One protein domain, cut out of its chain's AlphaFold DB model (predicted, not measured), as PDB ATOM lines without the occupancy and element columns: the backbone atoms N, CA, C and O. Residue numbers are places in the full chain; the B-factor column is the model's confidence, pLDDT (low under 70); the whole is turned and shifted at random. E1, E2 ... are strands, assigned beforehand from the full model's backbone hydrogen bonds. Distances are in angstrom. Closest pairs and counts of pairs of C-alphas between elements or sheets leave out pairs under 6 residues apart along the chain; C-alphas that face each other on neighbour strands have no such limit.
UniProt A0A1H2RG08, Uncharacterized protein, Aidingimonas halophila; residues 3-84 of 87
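This is residues 3 to 84 of the 87 residues of an uncharacterized protein of Aidingimonas halophila (UniProt A0A1H2RG08). The domain is a small sandwich of two sheets face to face: a twisted sheet of four strands, E2, E1, E6 and E7, is covered by a smaller sheet of three, E3, E4 and E5, with the strands of the one crossing those of the other at 39 degrees. The chain passes from one sheet to the other twice, at the links E2 to E3 and E5 to E6. The printed part has 82 residues with no named helix and seven named strands, E1 to E7 in chain order; both sheets are antiparallel, in the orders E2, E1, E6, E7 and E3, E4, E5, and the class is all strand. The whole is compact and rounded, with a radius of gyration of the C-alphas of 12.4 A and spans of 32 by 29 by 22 A.

In the larger sheet, E2 is residues 15 to 22, 22.2 A from first to last C-alpha; E1 is residues 3 to 9, 19.1 A, beginning at C-alpha 3 at (154.744, 178.726, 128.374). E6 is residues 63 to 68, 16.4 A, and E7 is residues 74 to 79, 13.3 A, ending at C-alpha 79 at (162.474, 165.873, 132.728). In the smaller sheet, E3 is residues 25 to 29, 13.3 A, E4 is residues 35 to 39, 13.3 A, and E5 is residues 50 to 53, 10.0 A, beginning at C-alpha 50 at (168.736, 178.134, 126.425).

E1 and E2 form a hairpin, with N 6 and O 18 2.8 A apart, within hydrogen-bond range. E1 is also antiparallel to E6, at 149 degrees, with N 5 and O 65 at 2.8 A. E6 and E7 form a hairpin, with N 64 and O 78 at 2.9 A. E3, E4 and E5 form a meander, each strand the antiparallel neighbour of the one before; N 28 and O 36 are 2.9 A apart, N 37 and O 51 2.8 A. Between the sheets, the closest C-alphas of E5 and E6 are those of Val 53 and Val 63, 5.8 A apart, and those of E5 and E7 are Val 53 and Arg 79, 6.3 A. E2 and E3 meet only through their link. Among the pairs that are apart are E2 and E7, and E3 and E6.

The two C-alphas farthest apart, those of Ser 12 and Gly 42, are 36.7 A apart. The printed part has no cut and no long link; the links E4 to E5, of 10 residues, and E5 to E6, of 9, are short but not tight. The mean pLDDT of the printed part is 87.4, and residues 81 to 84 are under 70.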
ATOM      1  N   ARG A   3     154.047 178.142 127.234       92.75
ATOM      2  CA  ARG A   3     154.744 178.726 128.374       92.75
ATOM      3  C   ARG A   3     155.639 177.661 128.988       92.75
ATOM      4  O   ARG A   3     155.151 176.640 129.461       92.75
ATOM      5  N   LEU A   4     156.946 177.874 128.934       93.94
ATOM      6  CA  LEU A   4     157.936 176.982 129.525       93.94
ATOM      7  C   LEU A   4     158.190 177.433 130.955       93.94
ATOM      8  O   LEU A   4     158.762 178.498 131.178       93.94
ATOM      9  N   LYS A   5     157.746 176.639 131.923       94.12
ATOM     10  CA  LYS A   5     157.922 176.911 133.346       94.12
ATOM     11  C   LYS A   5     159.005 175.998 133.905       94.12
ATOM     12  O   LYS A   5     158.770 174.820 134.169       94.12
ATOM     13  N   PHE A   6     160.192 176.555 134.086       93.12
ATOM     14  CA  PHE A   6     161.336 175.896 134.693       93.12
ATOM     15  C   PHE A   6     161.257 176.043 136.209       93.12
ATOM     16  O   PHE A   6     161.229 177.160 136.723       93.12
ATOM     17  N   THR A   7     161.210 174.927 136.933       91.12
ATOM     18  CA  THR A   7     161.009 174.939 138.387       91.12
ATOM     19  C   THR A   7     162.172 174.264 139.093       91.12
ATOM     20  O   THR A   7     162.590 173.171 138.715       91.12
ATOM     21  N   ARG A   8     162.679 174.915 140.142       86.94
ATOM     22  CA  ARG A   8     163.700 174.396 141.056       86.94
ATOM     23  C   ARG A   8     163.248 174.612 142.498       86.94
ATOM     24  O   ARG A   8     162.803 175.701 142.843       86.94
ATOM     25  N   ILE A   9     163.398 173.587 143.332       82.44
ATOM     26  CA  ILE A   9     163.138 173.654 144.774       82.44
ATOM     27  C   ILE A   9     164.488 173.544 145.481       82.44
ATOM     28  O   ILE A   9     165.241 172.608 145.223       82.44
ATOM     29  N   TYR A  10     164.801 174.517 146.327       81.25
ATOM     30  CA  TYR A  10     166.010 174.532 147.146       81.25
ATOM     31  C   TYR A  10     165.781 173.796 148.472       81.25
ATOM     32  O   TYR A  10     164.653 173.732 148.957       81.25
ATOM     33  N   ASP A  11     166.855 173.323 149.112       79.50
ATOM     34  CA  ASP A  11     166.792 172.644 150.421       79.50
ATOM     35  C   ASP A  11     166.163 173.507 151.528       79.50
ATOM     36  O   ASP A  11     165.624 172.997 152.508       79.50
ATOM     37  N   SER A  12     166.181 174.832 151.358       85.25
ATOM     38  CA  SER A  12     165.482 175.789 152.222       85.25
ATOM     39  C   SER A  12     163.951 175.742 152.093       85.25
ATOM     40  O   SER A  12     163.259 176.470 152.802       85.25
ATOM     41  N   GLY A  13     163.415 174.938 151.169       80.81
ATOM     42  CA  GLY A  13     162.006 174.920 150.777       80.81
ATOM     43  C   GLY A  13     161.614 176.067 149.842       80.81
ATOM     44  O   GLY A  13     160.444 176.186 149.483       80.81
ATOM     45  N   GLN A  14     162.562 176.920 149.443       85.62
ATOM     46  CA  GLN A  14     162.301 178.001 148.500       85.62
ATOM     47  C   GLN A  14     162.124 177.435 147.088       85.62
ATOM     48  O   GLN A  14     162.977 176.698 146.595       85.62
ATOM     49  N   GLU A  15     161.038 177.814 146.420       86.88
ATOM     50  CA  GLU A  15     160.816 177.504 145.010       86.88
ATOM     51  C   GLU A  15     161.260 178.686 144.143       86.88
ATOM     52  O   GLU A  15     160.897 179.837 144.393       86.88
ATOM     53  N   GLN A  16     162.042 178.397 143.107       88.50
ATOM     54  CA  GLN A  16     162.317 179.316 142.014       88.50
ATOM     55  C   GLN A  16     161.619 178.807 140.760       88.50
ATOM     56  O   GLN A  16     161.826 177.672 140.329       88.50
ATOM     57  N   CYS A  17     160.821 179.688 140.167       90.56
ATOM     58  CA  CYS A  17     160.214 179.484 138.866       90.56
ATOM     59  C   CYS A  17     160.766 180.517 137.886       90.56
ATOM     60  O   CYS A  17     160.685 181.713 138.153       90.56
ATOM     61  N   ASP A  18     161.286 180.042 136.763       91.12
ATOM     62  CA  ASP A  18     161.629 180.858 135.601       91.12
ATOM     63  C   ASP A  18     160.658 180.510 134.471       91.12
ATOM     64  O   ASP A  18     160.365 179.335 134.231       91.12
ATOM     65  N   VAL A  19     160.075 181.523 133.843       92.06
ATOM     66  CA  VAL A  19     158.954 181.362 132.919       92.06
ATOM     67  C   VAL A  19     159.309 182.037 131.614       92.06
ATOM     68  O   VAL A  19     159.467 183.249 131.585       92.06
ATOM     69  N   VAL A  20     159.345 181.248 130.546       91.75
ATOM     70  CA  VAL A  20     159.641 181.731 129.199       91.75
ATOM     71  C   VAL A  20     158.415 181.520 128.329       91.75
ATOM     72  O   VAL A  20     157.977 180.381 128.116       91.75
ATOM     73  N   GLU A  21     157.857 182.601 127.801       91.81
ATOM     74  CA  GLU A  21     156.776 182.513 126.828       91.81
ATOM     75  C   GLU A  21     157.364 182.327 125.427       91.81
ATOM     76  O   GLU A  21     158.255 183.050 124.977       91.81
ATOM     77  N   CYS A  22     156.902 181.307 124.708       90.75
ATOM     78  CA  CYS A  22     157.445 181.005 123.394       90.75
ATOM     79  C   CYS A  22     156.419 180.384 122.446       90.75
ATOM     80  O   CYS A  22     155.495 179.686 122.843       90.75
ATOM     81  N   ASN A  23     156.572 180.611 121.148       89.56
ATOM     82  CA  ASN A  23     155.777 179.937 120.119       89.56
ATOM     83  C   ASN A  23     156.477 178.699 119.555       89.56
ATOM     84  O   ASN A  23     155.832 177.868 118.920       89.56
ATOM     85  N   HIS A  24     157.784 178.582 119.783       89.69
ATOM     86  CA  HIS A  24     158.590 177.467 119.324       89.69
ATOM     87  C   HIS A  24     159.810 177.291 120.231       89.69
ATOM     88  O   HIS A  24     160.462 178.267 120.606       89.69
ATOM     89  N   TYR A  25     160.135 176.039 120.536       92.69
ATOM     90  CA  TYR A  25     161.320 175.652 121.287       92.69
ATOM     91  C   TYR A  25     161.871 174.335 120.736       92.69
ATOM     92  O   TYR A  25     161.152 173.554 120.116       92.69
ATOM     93  N   ASN A  26     163.155 174.095 120.963       94.06
ATOM     94  CA  ASN A  26     163.833 172.855 120.619       94.06
ATOM     95  C   ASN A  26     164.285 172.131 121.888       94.06
ATOM     96  O   ASN A  26     164.689 172.774 122.856       94.06
ATOM     97  N   ILE A  27     164.244 170.798 121.860       93.50
ATOM     98  CA  ILE A  27     164.724 169.941 122.947       93.50
ATOM     99  C   ILE A  27     165.910 169.114 122.444       93.50
ATOM    100  O   ILE A  27     165.751 168.285 121.548       93.50
ATOM    101  N   CYS A  28     167.066 169.264 123.085       93.38
ATOM    102  CA  CYS A  28     168.248 168.427 122.873       93.38
ATOM    103  C   CYS A  28     168.496 167.555 124.108       93.38
ATOM    104  O   CYS A  28     168.671 168.072 125.206       93.38
ATOM    105  N   ARG A  29     168.523 166.227 123.949       91.25
ATOM    106  CA  ARG A  29     168.799 165.281 125.046       91.25
ATOM    107  C   ARG A  29     170.242 164.796 124.967       91.25
ATOM    108  O   ARG A  29     170.670 164.339 123.908       91.25
ATOM    109  N   PHE A  30     170.973 164.869 126.074       88.56
ATOM    110  CA  PHE A  30     172.365 164.429 126.162       88.56
ATOM    111  C   PHE A  30     172.472 163.041 126.802       88.56
ATOM    112  O   PHE A  30     171.631 162.640 127.603       88.56
ATOM    113  N   ALA A  31     173.545 162.310 126.481       80.50
ATOM    114  CA  ALA A  31     173.777 160.950 126.980       80.50
ATOM    115  C   ALA A  31     173.897 160.859 128.518       80.50
ATOM    116  O   ALA A  31     173.671 159.794 129.078       80.50
ATOM    117  N   GLY A  32     174.215 161.969 129.193       77.62
ATOM    118  CA  GLY A  32     174.264 162.076 130.658       77.62
ATOM    119  C   GLY A  32     172.940 162.489 131.307       77.62
ATOM    120  O   GLY A  32     172.959 163.064 132.382       77.62
ATOM    121  N   GLY A  33     171.799 162.320 130.635       83.50
ATOM    122  CA  GLY A  33     170.479 162.625 131.198       83.50
ATOM    123  C   GLY A  33     170.088 164.108 131.182       83.50
ATOM    124  O   GLY A  33     168.902 164.417 131.174       83.50
ATOM    125  N   ALA A  34     171.031 165.044 131.082       89.69
ATOM    126  CA  ALA A  34     170.687 166.454 130.902       89.69
ATOM    127  C   ALA A  34     169.881 166.690 129.608       89.69
ATOM    128  O   ALA A  34     170.117 166.059 128.572       89.69
ATOM    129  N   VAL A  35     168.955 167.643 129.658       93.25
ATOM    130  CA  VAL A  35     168.147 168.070 128.512       93.25
ATOM    131  C   VAL A  35     168.283 169.575 128.341       93.25
ATOM    132  O   VAL A  35     168.029 170.319 129.272       93.25
ATOM    133  N   GLU A  36     168.673 170.058 127.172       94.00
ATOM    134  CA  GLU A  36     168.658 171.488 126.857       94.00
ATOM    135  C   GLU A  36     167.351 171.851 126.163       94.00
ATOM    136  O   GLU A  36     166.953 171.222 125.179       94.00
ATOM    137  N   VAL A  37     166.697 172.889 126.673       94.69
ATOM    138  CA  VAL A  37     165.510 173.500 126.087       94.69
ATOM    139  C   VAL A  37     165.916 174.872 125.572       94.69
ATOM    140  O   VAL A  37     166.311 175.737 126.352       94.69
ATOM    141  N   THR A  38     165.841 175.058 124.257       94.62
ATOM    142  CA  THR A  38     166.261 176.296 123.588       94.62
ATOM    143  C   THR A  38     165.082 176.955 122.892       94.62
ATOM    144  O   THR A  38     164.422 176.336 122.059       94.62
ATOM    145  N   THR A  39     164.843 178.224 123.192       92.94
ATOM    146  CA  THR A  39     163.946 179.107 122.447       92.94
ATOM    147  C   THR A  39     164.780 180.028 121.553       92.94
ATOM    148  O   THR A  39     165.892 180.423 121.903       92.94
ATOM    149  N   PHE A  40     164.276 180.354 120.362       89.12
ATOM    150  CA  PHE A  40     165.025 181.136 119.372       89.12
ATOM    151  C   PHE A  40     164.517 182.581 119.284       89.12
ATOM    152  O   PHE A  40     163.315 182.806 119.459       89.12
ATOM    153  N   PRO A  41     165.384 183.555 118.939       88.50
ATOM    154  CA  PRO A  41     164.957 184.927 118.685       88.50
ATOM    155  C   PRO A  41     163.777 184.977 117.701       88.50
ATOM    156  O   PRO A  41     163.765 184.266 116.696       88.50
ATOM    157  N   GLY A  42     162.772 185.804 117.997       86.00
ATOM    158  CA  GLY A  42     161.548 185.920 117.190       86.00
ATOM    159  C   GLY A  42     160.458 184.890 117.511       86.00
ATOM    160  O   GLY A  42     159.328 185.048 117.054       86.00
ATOM    161  N   TYR A  43     160.757 183.884 118.338       86.88
ATOM    162  CA  TYR A  43     159.772 182.931 118.866       86.88
ATOM    163  C   TYR A  43     159.511 183.103 120.363       86.88
ATOM    164  O   TYR A  43     158.754 182.319 120.921       86.88
ATOM    165  N   THR A  44     160.125 184.095 120.998       87.06
ATOM    166  CA  THR A  44     160.084 184.391 122.439       87.06
ATOM    167  C   THR A  44     160.270 185.896 122.628       87.06
ATOM    168  O   THR A  44     160.872 186.570 121.787       87.06
ATOM    169  N   ASP A  45     159.720 186.404 123.719       77.62
ATOM    170  CA  ASP A  45     159.786 187.778 124.215       77.62
ATOM    171  C   ASP A  45     161.169 188.186 124.760       77.62
ATOM    172  O   ASP A  45     161.539 189.356 124.682       77.62
ATOM    173  N   GLU A  46     161.978 187.230 125.217       80.56
ATOM    174  CA  GLU A  46     163.299 187.472 125.821       80.56
ATOM    175  C   GLU A  46     164.475 187.397 124.824       80.56
ATOM    176  O   GLU A  46     165.641 187.409 125.211       80.56
ATOM    177  N   GLY A  47     164.198 187.336 123.516       80.44
ATOM    178  CA  GLY A  47     165.237 187.351 122.477       80.44
ATOM    179  C   GLY A  47     165.944 186.011 122.244       80.44
ATOM    180  O   GLY A  47     166.922 185.975 121.501       80.44
ATOM    181  N   GLY A  48     165.421 184.914 122.799       85.00
ATOM    182  CA  GLY A  48     165.994 183.571 122.693       85.00
ATOM    183  C   GLY A  48     166.799 183.186 123.930       85.00
ATOM    184  O   GLY A  48     167.686 183.920 124.360       85.00
ATOM    185  N   VAL A  49     166.504 182.019 124.500       90.25
ATOM    186  CA  VAL A  49     167.153 181.535 125.717       90.25
ATOM    187  C   VAL A  49     167.331 180.021 125.686       90.25
ATOM    188  O   VAL A  49     166.451 179.282 125.249       90.25
ATOM    189  N   SER A  50     168.474 179.552 126.183       92.44
ATOM    190  CA  SER A  50     168.736 178.134 126.425       92.44
ATOM    191  C   SER A  50     168.776 177.874 127.925       92.44
ATOM    192  O   SER A  50     169.439 178.592 128.678       92.44
ATOM    193  N   ARG A  51     168.048 176.849 128.367       92.75
ATOM    194  CA  ARG A  51     168.004 176.389 129.757       92.75
ATOM    195  C   ARG A  51     168.236 174.887 129.804       92.75
ATOM    196  O   ARG A  51     167.722 174.151 128.965       92.75
ATOM    197  N   PHE A  52     168.970 174.427 130.809       92.75
ATOM    198  CA  PHE A  52     169.170 173.001 131.037       92.75
ATOM    199  C   PHE A  52     168.142 172.475 132.033       92.75
ATOM    200  O   PHE A  52     167.911 173.081 133.075       92.75
ATOM    201  N   VAL A  53     167.551 171.330 131.719       93.06
ATOM    202  CA  VAL A  53     166.775 170.490 132.617       93.06
ATOM    203  C   VAL A  53     167.674 169.333 133.056       93.06
ATOM    204  O   VAL A  53     167.995 168.442 132.269       93.06
ATOM    205  N   SER A  54     168.161 169.405 134.289       89.75
ATOM    206  CA  SER A  54     169.049 168.436 134.927       89.75
ATOM    207  C   SER A  54     169.025 168.656 136.439       89.75
ATOM    208  O   SER A  54     169.114 169.794 136.896       89.75
ATOM    209  N   SER A  55     168.912 167.570 137.199       82.31
ATOM    210  CA  SER A  55     169.017 167.548 138.664       82.31
ATOM    211  C   SER A  55     170.469 167.642 139.153       82.31
ATOM    212  O   SER A  55     170.707 168.086 140.271       82.31
ATOM    213  N   GLU A  56     171.435 167.256 138.316       83.50
ATOM    214  CA  GLU A  56     172.859 167.172 138.671       83.50
ATOM    215  C   GLU A  56     173.646 168.458 138.380       83.50
ATOM    216  O   GLU A  56     174.781 168.607 138.826       83.50
ATOM    217  N   ARG A  57     173.071 169.392 137.610       82.69
ATOM    218  CA  ARG A  57     173.732 170.648 137.240       82.69
ATOM    219  C   ARG A  57     173.363 171.783 138.190       82.69
ATOM    220  O   ARG A  57     172.183 172.076 138.370       82.69
ATOM    221  N   ASP A  58     174.362 172.531 138.654       80.62
ATOM    222  CA  ASP A  58     174.161 173.737 139.476       80.62
ATOM    223  C   ASP A  58     173.329 174.826 138.772       80.62
ATOM    224  O   ASP A  58     172.600 175.586 139.414       80.62
ATOM    225  N   ASP A  59     173.394 174.897 137.439       82.06
ATOM    226  CA  ASP A  59     172.628 175.815 136.585       82.06
ATOM    227  C   ASP A  59     171.377 175.164 135.954       82.06
ATOM    228  O   ASP A  59     170.645 175.818 135.213       82.06
ATOM    229  N   GLY A  60     171.118 173.884 136.254       85.94
ATOM    230  CA  GLY A  60     170.020 173.104 135.690       85.94
ATOM    231  C   GLY A  60     168.738 173.149 136.518       85.94
ATOM    232  O   GLY A  60     168.743 173.183 137.747       85.94
ATOM    233  N   TYR A  61     167.598 173.139 135.848       90.69
ATOM    234  CA  TYR A  61     166.308 172.965 136.497       90.69
ATOM    235  C   TYR A  61     165.979 171.474 136.595       90.69
ATOM    236  O   TYR A  61     166.122 170.763 135.608       90.69
ATOM    237  N   PRO A  62     165.494 170.961 137.730       88.75
ATOM    238  CA  PRO A  62     165.062 169.566 137.818       88.75
ATOM    239  C   PRO A  62     163.965 169.200 136.806       88.75
ATOM    240  O   PRO A  62     163.930 168.083 136.294       88.75
ATOM    241  N   VAL A  63     163.066 170.142 136.510       91.38
ATOM    242  CA  VAL A  63     161.908 169.922 135.640       91.38
ATOM    243  C   VAL A  63     161.525 171.198 134.893       91.38
ATOM    244  O   VAL A  63     161.671 172.308 135.412       91.38
ATOM    245  N   CYS A  64     160.999 171.033 133.681       94.38
ATOM    246  CA  CYS A  64     160.317 172.088 132.942       94.38
ATOM    247  C   CYS A  64     158.905 171.632 132.558       94.38
ATOM    248  O   CYS A  64     158.720 170.581 131.946       94.38
ATOM    249  N   PHE A  65     157.902 172.421 132.928       94.38
ATOM    250  CA  PHE A  65     156.510 172.207 132.554       94.38
ATOM    251  C   PHE A  65     156.194 173.021 131.306       94.38
ATOM    252  O   PHE A  65     156.422 174.228 131.271       94.38
ATOM    253  N   VAL A  66     155.645 172.367 130.289       94.31
ATOM    254  CA  VAL A  66     155.121 173.037 129.102       94.31
ATOM    255  C   VAL A  66     153.647 173.299 129.353       94.31
ATOM    256  O   VAL A  66     152.846 172.369 129.443       94.31
ATOM    257  N   GLU A  67     153.284 174.563 129.500       94.69
ATOM    258  CA  GLU A  67     151.922 175.006 129.761       94.69
ATOM    259  C   GLU A  67     151.290 175.574 128.484       94.69
ATOM    260  O   GLU A  67     151.922 176.269 127.683       94.69
ATOM    261  N   SER A  68     150.010 175.271 128.286       90.19
ATOM    262  CA  SER A  68     149.191 175.908 127.260       90.19
ATOM    263  C   SER A  68     148.881 177.337 127.691       90.19
ATOM    264  O   SER A  68     148.232 177.545 128.711       90.19
ATOM    265  N   ASP A  69     149.276 178.313 126.877       83.56
ATOM    266  CA  ASP A  69     148.990 179.733 127.116       83.56
ATOM    267  C   ASP A  69     147.482 180.015 127.272       83.56
ATOM    268  O   ASP A  69     147.048 180.700 128.190       83.56
ATOM    269  N   SER A  70     146.648 179.379 126.442       85.94
ATOM    270  CA  SER A  70     145.197 179.603 126.451       85.94
ATOM    271  C   SER A  70     144.468 179.034 127.670       85.94
ATOM    272  O   SER A  70     143.333 179.430 127.936       85.94
ATOM    273  N   THR A  71     145.065 178.082 128.392       87.81
ATOM    274  CA  THR A  71     144.391 177.379 129.499       87.81
ATOM    275  C   THR A  71     145.162 177.401 130.815       87.81
ATOM    276  O   THR A  71     144.594 177.036 131.843       87.81
ATOM    277  N   GLY A  72     146.443 177.777 130.795       86.00
ATOM    278  CA  GLY A  72     147.364 177.680 131.928       86.00
ATOM    279  C   GLY A  72     147.645 176.247 132.388       86.00
ATOM    280  O   GLY A  72     148.229 176.049 133.448       86.00
ATOM    281  N   LYS A  73     147.195 175.230 131.641       91.19
ATOM    282  CA  LYS A  73     147.368 173.825 132.019       91.19
ATOM    283  C   LYS A  73     148.676 173.280 131.477       91.19
ATOM    284  O   LYS A  73     149.010 173.521 130.318       91.19
ATOM    285  N   THR A  74     149.355 172.471 132.283       94.00
ATOM    286  CA  THR A  74     150.472 171.642 131.826       94.00
ATOM    287  C   THR A  74     149.986 170.671 130.752       94.00
ATOM    288  O   THR A  74     149.077 169.875 130.992       94.00
ATOM    289  N   VAL A  75     150.585 170.754 129.567       93.62
ATOM    290  CA  VAL A  75     150.332 169.863 128.428       93.62
ATOM    291  C   VAL A  75     151.463 168.862 128.213       93.62
ATOM    292  O   VAL A  75     151.217 167.799 127.653       93.62
ATOM    293  N   ASP A  76     152.672 169.181 128.675       92.75
ATOM    294  CA  ASP A  76     153.827 168.284 128.636       92.75
ATOM    295  C   ASP A  76     154.800 168.591 129.787       92.75
ATOM    296  O   ASP A  76     154.758 169.671 130.387       92.75
ATOM    297  N   VAL A  77     155.666 167.635 130.117       92.69
ATOM    298  CA  VAL A  77     156.684 167.763 131.164       92.69
ATOM    299  C   VAL A  77     158.023 167.266 130.639       92.69
ATOM    300  O   VAL A  77     158.209 166.086 130.353       92.69
ATOM    301  N   ILE A  78     158.993 168.170 130.580       92.31
ATOM    302  CA  ILE A  78     160.372 167.870 130.222       92.31
ATOM    303  C   ILE A  78     161.125 167.564 131.515       92.31
ATOM    304  O   ILE A  78     161.225 168.407 132.409       92.31
ATOM    305  N   ARG A  79     161.655 166.345 131.608       89.06
ATOM    306  CA  ARG A  79     162.474 165.873 132.728       89.06
ATOM    307  C   ARG A  79     163.853 165.457 132.246       89.06
ATOM    308  O   ARG A  79     164.026 165.112 131.075       89.06
ATOM    309  N   ALA A  80     164.803 165.467 133.171       80.06
ATOM    310  CA  ALA A  80     166.105 164.868 132.954       80.06
ATOM    311  C   ALA A  80     165.964 163.349 132.716       80.06
ATOM    312  O   ALA A  80     165.028 162.706 133.196       80.06
ATOM    313  N   GLY A  81     166.855 162.780 131.909       68.94
ATOM    314  CA  GLY A  81     166.816 161.393 131.454       68.94
ATOM    315  C   GLY A  81     166.931 160.361 132.574       68.94
ATOM    316  O   GLY A  81     166.394 159.269 132.426       68.94
ATOM    317  N   ASP A  82     167.532 160.713 133.710       60.84
ATOM    318  CA  ASP A  82     167.535 159.906 134.937       60.84
ATOM    319  C   ASP A  82     166.128 159.726 135.543       60.84
ATOM    320  O   ASP A  82     165.876 158.744 136.234       60.84
ATOM    321  N   GLN A  83     165.178 160.608 135.215       58.03
ATOM    322  CA  GLN A  83     163.769 160.517 135.623       58.03
ATOM    323  C   GLN A  83     162.851 159.909 134.548       58.03
ATOM    324  O   GLN A  83     161.632 159.873 134.732       58.03
ATOM    325  N   LEU A  84     163.407 159.458 133.416       56.53
ATOM    326  CA  LEU A  84     162.673 158.770 132.345       56.53
ATOM    327  C   LEU A  84     162.762 157.239 132.461       56.53
ATOM    328  O   LEU A  84     162.375 156.542 131.522       56.53
TER     329      LEU A  84